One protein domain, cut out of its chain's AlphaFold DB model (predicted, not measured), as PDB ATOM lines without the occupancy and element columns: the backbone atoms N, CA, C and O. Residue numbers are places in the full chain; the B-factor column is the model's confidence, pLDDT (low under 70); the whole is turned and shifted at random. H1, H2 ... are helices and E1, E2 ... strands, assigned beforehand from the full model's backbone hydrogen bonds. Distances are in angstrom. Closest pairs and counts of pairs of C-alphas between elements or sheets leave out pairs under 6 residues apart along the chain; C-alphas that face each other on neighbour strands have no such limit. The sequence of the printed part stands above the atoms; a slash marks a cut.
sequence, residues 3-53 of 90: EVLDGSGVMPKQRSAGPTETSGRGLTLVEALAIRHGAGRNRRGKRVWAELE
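AT A GLANCE: This is residues 3 to 53 of the 90 residues of the protein "ATP-binding protein" of Kitasatospora sp. MMS16-CNU292 (UniProt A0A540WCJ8). A small sheet of three strands has one short helix, H1, over one of its faces, while its other face bears no named helix. A wide loop, residues 7 to 25, runs from the end of E1 to the start of H1, and after H1 the chain goes straight into the hairpin of E2 and E3. The printed part has 51 residues with one named helix and three named strands, in the order E1, H1, E2, E3; the sheet's order is E1, E3, E2, antiparallel throughout, and the class is mixed, helices and strands. The whole is only just loose, close to compact, with a radius of gyration of the C-alphas of 12.0 A, and its outline is flat, 37 by 26 by 12 A.

IN THESE COORDINATES: E1 is residues 3 to 6, 10.0 A from first to last C-alpha, beginning at C-alpha 3 at (194.523, 132.378, 239.476). H1 is residues 26 to 33, 10.7 A long, with C-alpha 26 at (199.587, 125.661, 227.553). E2 is residues 36 to 42, 19.4 A long. E3 is residues 45 to 51, 20.8 A long, ending at C-alpha 51 at (187.409, 131.983, 234.059).

HOW THE PARTS SIT: E3 is the inner strand of the sheet, and E1 and E2 are its edge strands. E1 and E3 are antiparallel at 164 degrees between their directions; N 4 and O 48 are 2.9 A apart and N 48 and O 4 are 3.0 A apart, within hydrogen-bond range. E2 and E3 form a hairpin, antiparallel at 165 degrees, with N 40 and O 47 at 2.9 A and N 47 and O 40 at 2.8 A. E1, H1 and E2 make a split strand-helix-strand unit, two strands that run the same way with a helix between them in the chain and E3 between them in the sheet; its crossover is right-handed. H1 is on the sheet at a height over the sheet of 9.7 A, from a local plane fitted to just 6 C-alphas of the sheet. It is over E2, and only just not over E3, on which 2 of its 8 C-alphas fall. On the local plane H1 and E2 stand at 7 degrees, and H1 runs along the strands. The closest C-alphas of H1 and E2 are those of Val 30 and His 37, 7.4 A apart; those of H1 and E3 are Val 30 and Ala 50, 7.6 A apart. In H1 every O i to N i+4 pair is within hydrogen-bond range.

THE WHOLE: The two C-alphas farthest apart are those of Pro 19 and Arg 43, 36.8 A. The link from E1 to H1 is long, with 19 residues; the links H1 to E2 and E2 to E3 are tight, with 2 residues each. The printed part has no cut. The mean pLDDT of the printed part is 94.3, and no printed residue is under 70.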
ATOM      1  N   GLU A   3     193.378 131.485 239.647       95.88
ATOM      2  CA  GLU A   3     194.523 132.378 239.476       95.88
ATOM      3  C   GLU A   3     195.818 131.744 239.989       95.88
ATOM      4  O   GLU A   3     195.814 130.949 240.929       95.88
ATOM      5  N   VAL A   4     196.930 132.114 239.358       95.38
ATOM      6  CA  VAL A   4     198.281 131.691 239.729       95.38
ATOM      7  C   VAL A   4     199.159 132.927 239.868       95.38
ATOM      8  O   VAL A   4     199.220 133.775 238.972       95.38
ATOM      9  N   LEU A   5     199.853 133.011 241.001       96.38
ATOM     10  CA  LEU A   5     200.898 133.994 241.251       96.38
ATOM     11  C   LEU A   5     202.251 133.309 241.098       96.38
ATOM     12  O   LEU A   5     202.481 132.239 241.652       96.38
ATOM     13  N   ASP A   6     203.144 133.943 240.356       93.06
ATOM     14  CA  ASP A   6     204.478 133.426 240.084       93.06
ATOM     15  C   ASP A   6     205.476 134.580 240.226       93.06
ATOM     16  O   ASP A   6     205.222 135.688 239.745       93.06
ATOM     17  N   GLY A   7     206.588 134.331 240.924       96.56
ATOM     18  CA  GLY A   7     207.613 135.338 241.212       96.56
ATOM     19  C   GLY A   7     208.364 135.843 239.973       96.56
ATOM     20  O   GLY A   7     208.921 136.939 239.967       96.56
ATOM     21  N   SER A   8     208.358 135.073 238.888       93.69
ATOM     22  CA  SER A   8     208.923 135.464 237.604       93.69
ATOM     23  C   SER A   8     208.016 136.459 236.885       93.69
ATOM     24  O   SER A   8     206.839 136.198 236.625       93.69
ATOM     25  N   GLY A   9     208.595 137.584 236.461       92.12
ATOM     26  CA  GLY A   9     207.936 138.575 235.609       92.12
ATOM     27  C   GLY A   9     207.837 138.181 234.129       92.12
ATOM     28  O   GLY A   9     207.417 139.002 233.313       92.12
ATOM     29  N   VAL A  10     208.248 136.972 233.735       94.56
ATOM     30  CA  VAL A  10     208.183 136.532 232.332       94.56
ATOM     31  C   VAL A  10     206.727 136.292 231.939       94.56
ATOM     32  O   VAL A  10     206.100 135.346 232.413       94.56
ATOM     33  N   MET A  11     206.186 137.158 231.073       95.88
ATOM     34  CA  MET A  11     204.828 136.999 230.548       95.88
ATOM     35  C   MET A  11     204.734 135.730 229.703       95.88
ATOM     36  O   MET A  11     205.668 135.433 228.947       95.88
ATOM     37  N   PRO A  12     203.622 134.990 229.810       93.81
ATOM     38  CA  PRO A  12     203.443 133.803 229.009       93.81
ATOM     39  C   PRO A  12     203.245 134.213 227.543       93.81
ATOM     40  O   PRO A  12     202.664 135.255 227.242       93.81
ATOM     41  N   LYS A  13     203.789 133.412 226.631       93.56
ATOM     42  CA  LYS A  13     203.723 133.652 225.188       93.56
ATOM     43  C   LYS A  13     203.066 132.456 224.523       93.56
ATOM     44  O   LYS A  13     203.363 131.319 224.897       93.56
ATOM     45  N   GLN A  14     202.212 132.713 223.536       91.94
ATOM     46  CA  GLN A  14     201.706 131.651 222.674       91.94
ATOM     47  C   GLN A  14     202.896 130.960 222.003       91.94
ATOM     48  O   GLN A  14     203.797 131.626 221.488       91.94
ATOM     49  N   ARG A  15     202.903 129.628 222.008       93.44
ATOM     50  CA  ARG A  15     203.896 128.832 221.292       93.44
ATOM     51  C   ARG A  15     203.188 127.711 220.545       93.44
ATOM     52  O   ARG A  15     202.242 127.126 221.063       93.44
ATOM     53  N   SER A  16     203.648 127.422 219.332       90.00
ATOM     54  CA  SER A  16     203.258 126.198 218.634       90.00
ATOM     55  C   SER A  16     204.138 125.057 219.127       90.00
ATOM     56  O   SER A  16     205.342 125.252 219.291       90.00
ATOM     57  N   ALA A  17     203.536 123.902 219.399       92.25
ATOM     58  CA  ALA A  17     204.256 122.722 219.850       92.25
ATOM     59  C   ALA A  17     204.123 121.608 218.811       92.25
ATOM     60  O   ALA A  17     203.007 121.155 218.534       92.25
ATOM     61  N   GLY A  18     205.246 121.148 218.265       91.12
ATOM     62  CA  GLY A  18     205.297 120.015 217.343       91.12
ATOM     63  C   GLY A  18     204.851 118.708 218.010       91.12
ATOM     64  O   GLY A  18     204.822 118.636 219.236       91.12
ATOM     65  N   PRO A  19     204.507 117.650 217.258       89.69
ATOM     66  CA  PRO A  19     203.852 116.446 217.793       89.69
ATOM     67  C   PRO A  19     204.577 115.760 218.961       89.69
ATOM     68  O   PRO A  19     203.932 115.208 219.846       89.69
ATOM     69  N   THR A  20     205.908 115.824 218.988       94.62
ATOM     70  CA  THR A  20     206.754 115.203 220.018       94.62
ATOM     71  C   THR A  20     207.139 116.152 221.154       94.62
ATOM     72  O   THR A  20     207.705 115.718 222.154       94.62
ATOM     73  N   GLU A  21     206.841 117.449 221.039       93.88
ATOM     74  CA  GLU A  21     207.152 118.400 222.100       93.88
ATOM     75  C   GLU A  21     206.217 118.200 223.291       93.88
ATOM     76  O   GLU A  21     205.000 118.097 223.143       93.88
ATOM     77  N   THR A  22     206.774 118.204 224.497       89.88
ATOM     78  CA  THR A  22     206.016 118.051 225.751       89.88
ATOM     79  C   THR A  22     205.566 119.385 226.343       89.88
ATOM     80  O   THR A  22     204.804 119.422 227.305       89.88
ATOM     81  N   SER A  23     206.007 120.505 225.767       89.50
ATOM     82  CA  SER A  23     205.732 121.856 226.256       89.50
ATOM     83  C   SER A  23     205.246 122.769 225.127       89.50
ATOM     84  O   SER A  23     205.386 122.450 223.954       89.50
ATOM     85  N   GLY A  24     204.667 123.925 225.477       91.56
ATOM     86  CA  GLY A  24     204.275 124.969 224.514       91.56
ATOM     87  C   GLY A  24     202.776 125.072 224.229       91.56
ATOM     88  O   GLY A  24     202.309 126.155 223.910       91.56
ATOM     89  N   ARG A  25     201.993 124.013 224.465       94.38
ATOM     90  CA  ARG A  25     200.534 124.019 224.210       94.38
ATOM     91  C   ARG A  25     199.698 124.728 225.273       94.38
ATOM     92  O   ARG A  25     198.500 124.880 225.084       94.38
ATOM     93  N   GLY A  26     200.307 125.146 226.383       93.19
ATOM     94  CA  GLY A  26     199.587 125.661 227.553       93.19
ATOM     95  C   GLY A  26     198.622 126.798 227.217       93.19
ATOM     96  O   GLY A  26     197.442 126.688 227.526       93.19
ATOM     97  N   LEU A  27     199.091 127.848 226.531       94.75
ATOM     98  CA  LEU A  27     198.217 128.967 226.164       94.75
ATOM     99  C   LEU A  27     197.122 128.562 225.173       94.75
ATOM    100  O   LEU A  27     195.995 129.010 225.313       94.75
ATOM    101  N   THR A  28     197.429 127.683 224.216       94.56
ATOM    102  CA  THR A  28     196.433 127.169 223.261       94.56
ATOM    103  C   THR A  28     195.315 126.413 223.976       94.56
ATOM    104  O   THR A  28     194.150 126.576 223.638       94.56
ATOM    105  N   LEU A  29     195.653 125.616 224.993       93.56
ATOM    106  CA  LEU A  29     194.656 124.917 225.804       93.56
ATOM    107  C   LEU A  29     193.829 125.887 226.654       93.56
ATOM    108  O   LEU A  29     192.622 125.708 226.768       93.56
ATOM    109  N   VAL A  30     194.457 126.911 227.238       94.88
ATOM    110  CA  VAL A  30     193.742 127.935 228.017       94.88
ATOM    111  C   VAL A  30     192.767 128.714 227.133       94.88
ATOM    112  O   VAL A  30     191.621 128.871 227.532       94.88
ATOM    113  N   GLU A  31     193.184 129.124 225.933       95.00
ATOM    114  CA  GLU A  31     192.326 129.797 224.945       95.00
ATOM    115  C   GLU A  31     191.097 128.950 224.587       95.00
ATOM    116  O   GLU A  31     189.993 129.469 224.487       95.00
ATOM    117  N   ALA A  32     191.278 127.636 224.424       94.62
ATOM    118  CA  ALA A  32     190.202 126.730 224.036       94.62
ATOM    119  C   ALA A  32     189.231 126.385 225.180       94.62
ATOM    120  O   ALA A  32     188.084 126.032 224.916       94.62
ATOM    121  N   LEU A  33     189.689 126.416 226.437       93.94
ATOM    122  CA  LEU A  33     188.912 125.950 227.595       93.94
ATOM    123  C   LEU A  33     188.322 127.081 228.440       93.94
ATOM    124  O   LEU A  33     187.331 126.867 229.138       93.94
ATOM    125  N   ALA A  34     188.953 128.253 228.459       96.50
ATOM    126  CA  ALA A  34     188.527 129.359 229.301       96.50
ATOM    127  C   ALA A  34     187.462 130.211 228.603       96.50
ATOM    128  O   ALA A  34     187.578 130.531 227.426       96.50
ATOM    129  N   ILE A  35     186.468 130.667 229.369       97.12
ATOM    130  CA  ILE A  35     185.526 131.708 228.937       97.12
ATOM    131  C   ILE A  35     186.297 133.006 228.688       97.12
ATOM    132  O   ILE A  35     186.121 133.679 227.676       97.12
ATOM    133  N   ARG A  36     187.154 133.362 229.650       97.31
ATOM    134  CA  ARG A  36     188.034 134.532 229.627       97.31
ATOM    135  C   ARG A  36     189.320 134.178 230.345       97.31
ATOM    136  O   ARG A  36     189.308 133.435 231.326       97.31
ATOM    137  N   HIS A  37     190.429 134.737 229.901       97.50
ATOM    138  CA  HIS A  37     191.714 134.565 230.565       97.50
ATOM    139  C   HIS A  37     192.571 135.814 230.392       97.50
ATOM    140  O   HIS A  37     192.253 136.708 229.605       97.50
ATOM    141  N   GLY A  38     193.648 135.897 231.165       96.94
ATOM    142  CA  GLY A  38     194.594 136.989 231.035       96.94
ATOM    143  C   GLY A  38     195.841 136.816 231.885       96.94
ATOM    144  O   GLY A  38     195.911 135.999 232.806       96.94
ATOM    145  N   ALA A  39     196.842 137.634 231.576       97.00
ATOM    146  CA  ALA A  39     198.087 137.710 232.319       97.00
ATOM    147  C   ALA A  39     198.480 139.171 232.538       97.00
ATOM    148  O   ALA A  39     198.337 140.009 231.651       97.00
ATOM    149  N   GLY A  40     198.997 139.471 233.725       96.69
ATOM    150  CA  GLY A  40     199.455 140.804 234.094       96.69
ATOM    151  C   GLY A  40     200.696 140.749 234.973       96.69
ATOM    152  O   GLY A  40     200.899 139.811 235.748       96.69
ATOM    153  N   ARG A  41     201.539 141.777 234.868       96.56
ATOM    154  CA  ARG A  41     202.653 141.985 235.800       96.56
ATOM    155  C   ARG A  41     202.110 142.500 237.127       96.56
ATOM    156  O   ARG A  41     201.168 143.285 237.161       96.56
ATOM    157  N   ASN A  42     202.734 142.089 238.219       90.81
ATOM    158  CA  ASN A  42     202.534 142.687 239.532       90.81
ATOM    159  C   ASN A  42     203.901 143.071 240.125       90.81
ATOM    160  O   ASN A  42     204.945 142.757 239.557       90.81
ATOM    161  N   ARG A  43     203.917 143.743 241.284       92.19
ATOM    162  CA  ARG A  43     205.173 144.185 241.929       92.19
ATOM    163  C   ARG A  43     206.133 143.041 242.286       92.19
ATOM    164  O   ARG A  43     207.298 143.309 242.546       92.19
ATOM    165  N   ARG A  44     205.647 141.801 242.355       92.56
ATOM    166  CA  ARG A  44     206.389 140.618 242.811       92.56
ATOM    167  C   ARG A  44     206.587 139.564 241.713       92.56
ATOM    168  O   ARG A  44     207.017 138.472 242.046       92.56
ATOM    169  N   GLY A  45     206.262 139.858 240.451       96.12
ATOM    170  CA  GLY A  45     206.281 138.884 239.358       96.12
ATOM    171  C   GLY A  45     205.070 139.021 238.435       96.12
ATOM    172  O   GLY A  45     204.803 140.101 237.899       96.12
ATOM    173  N   LYS A  46     204.332 137.930 238.225       96.44
ATOM    174  CA  LYS A  46     203.135 137.900 237.374       96.44
ATOM    175  C   LYS A  46     201.926 137.282 238.065       96.44
ATOM    176  O   LYS A  46     202.047 136.481 238.990       96.44
ATOM    177  N   ARG A  47     200.751 137.651 237.563       96.94
ATOM    178  CA  ARG A  47     199.470 136.997 237.814       96.94
ATOM    179  C   ARG A  47     198.930 136.480 236.489       96.94
ATOM    180  O   ARG A  47     198.902 137.228 235.515       96.94
ATOM    181  N   VAL A  48     198.476 135.236 236.475       96.12
ATOM    182  CA  VAL A  48     197.725 134.643 235.363       96.12
ATOM    183  C   VAL A  48     196.381 134.182 235.907       96.12
ATOM    184  O   VAL A  48     196.327 133.658 237.019       96.12
ATOM    185  N   TRP A  49     195.304 134.402 235.162       97.12
ATOM    186  CA  TRP A  49     193.953 134.040 235.579       97.12
ATOM    187  C   TRP A  49     193.152 133.448 234.421       97.12
ATOM    188  O   TRP A  49     193.393 133.769 233.257       97.12
ATOM    189  N   ALA A  50     192.193 132.592 234.764       97.31
ATOM    190  CA  ALA A  50     191.215 132.041 233.838       97.31
ATOM    191  C   ALA A  50     189.841 131.894 234.510       97.31
ATOM    192  O   ALA A  50     189.704 131.445 235.657       97.31
ATOM    193  N   GLU A  51     188.806 132.266 233.776       97.50
ATOM    194  CA  GLU A  51     187.409 131.983 234.059       97.50
ATOM    195  C   GLU A  51     187.026 130.717 233.292       97.50
ATOM    196  O   GLU A  51     187.146 130.660 232.073       97.50
ATOM    197  N   LEU A  52     186.608 129.682 234.018       93.12
ATOM    198  CA  LEU A  52     186.206 128.388 233.472       93.12
ATOM    199  C   LEU A  52     184.732 128.182 233.793       93.12
ATOM    200  O   LEU A  52     184.309 128.472 234.921       93.12
ATOM    201  N   GLU A  53     183.984 127.646 232.836       90.62
ATOM    202  CA  GLU A  53     182.662 127.108 233.120       90.62
ATOM    203  C   GLU A  53     182.823 125.837 233.958       90.62
ATOM    204  O   GLU A  53     183.585 124.934 233.606       90.62
TER     205      GLU A  53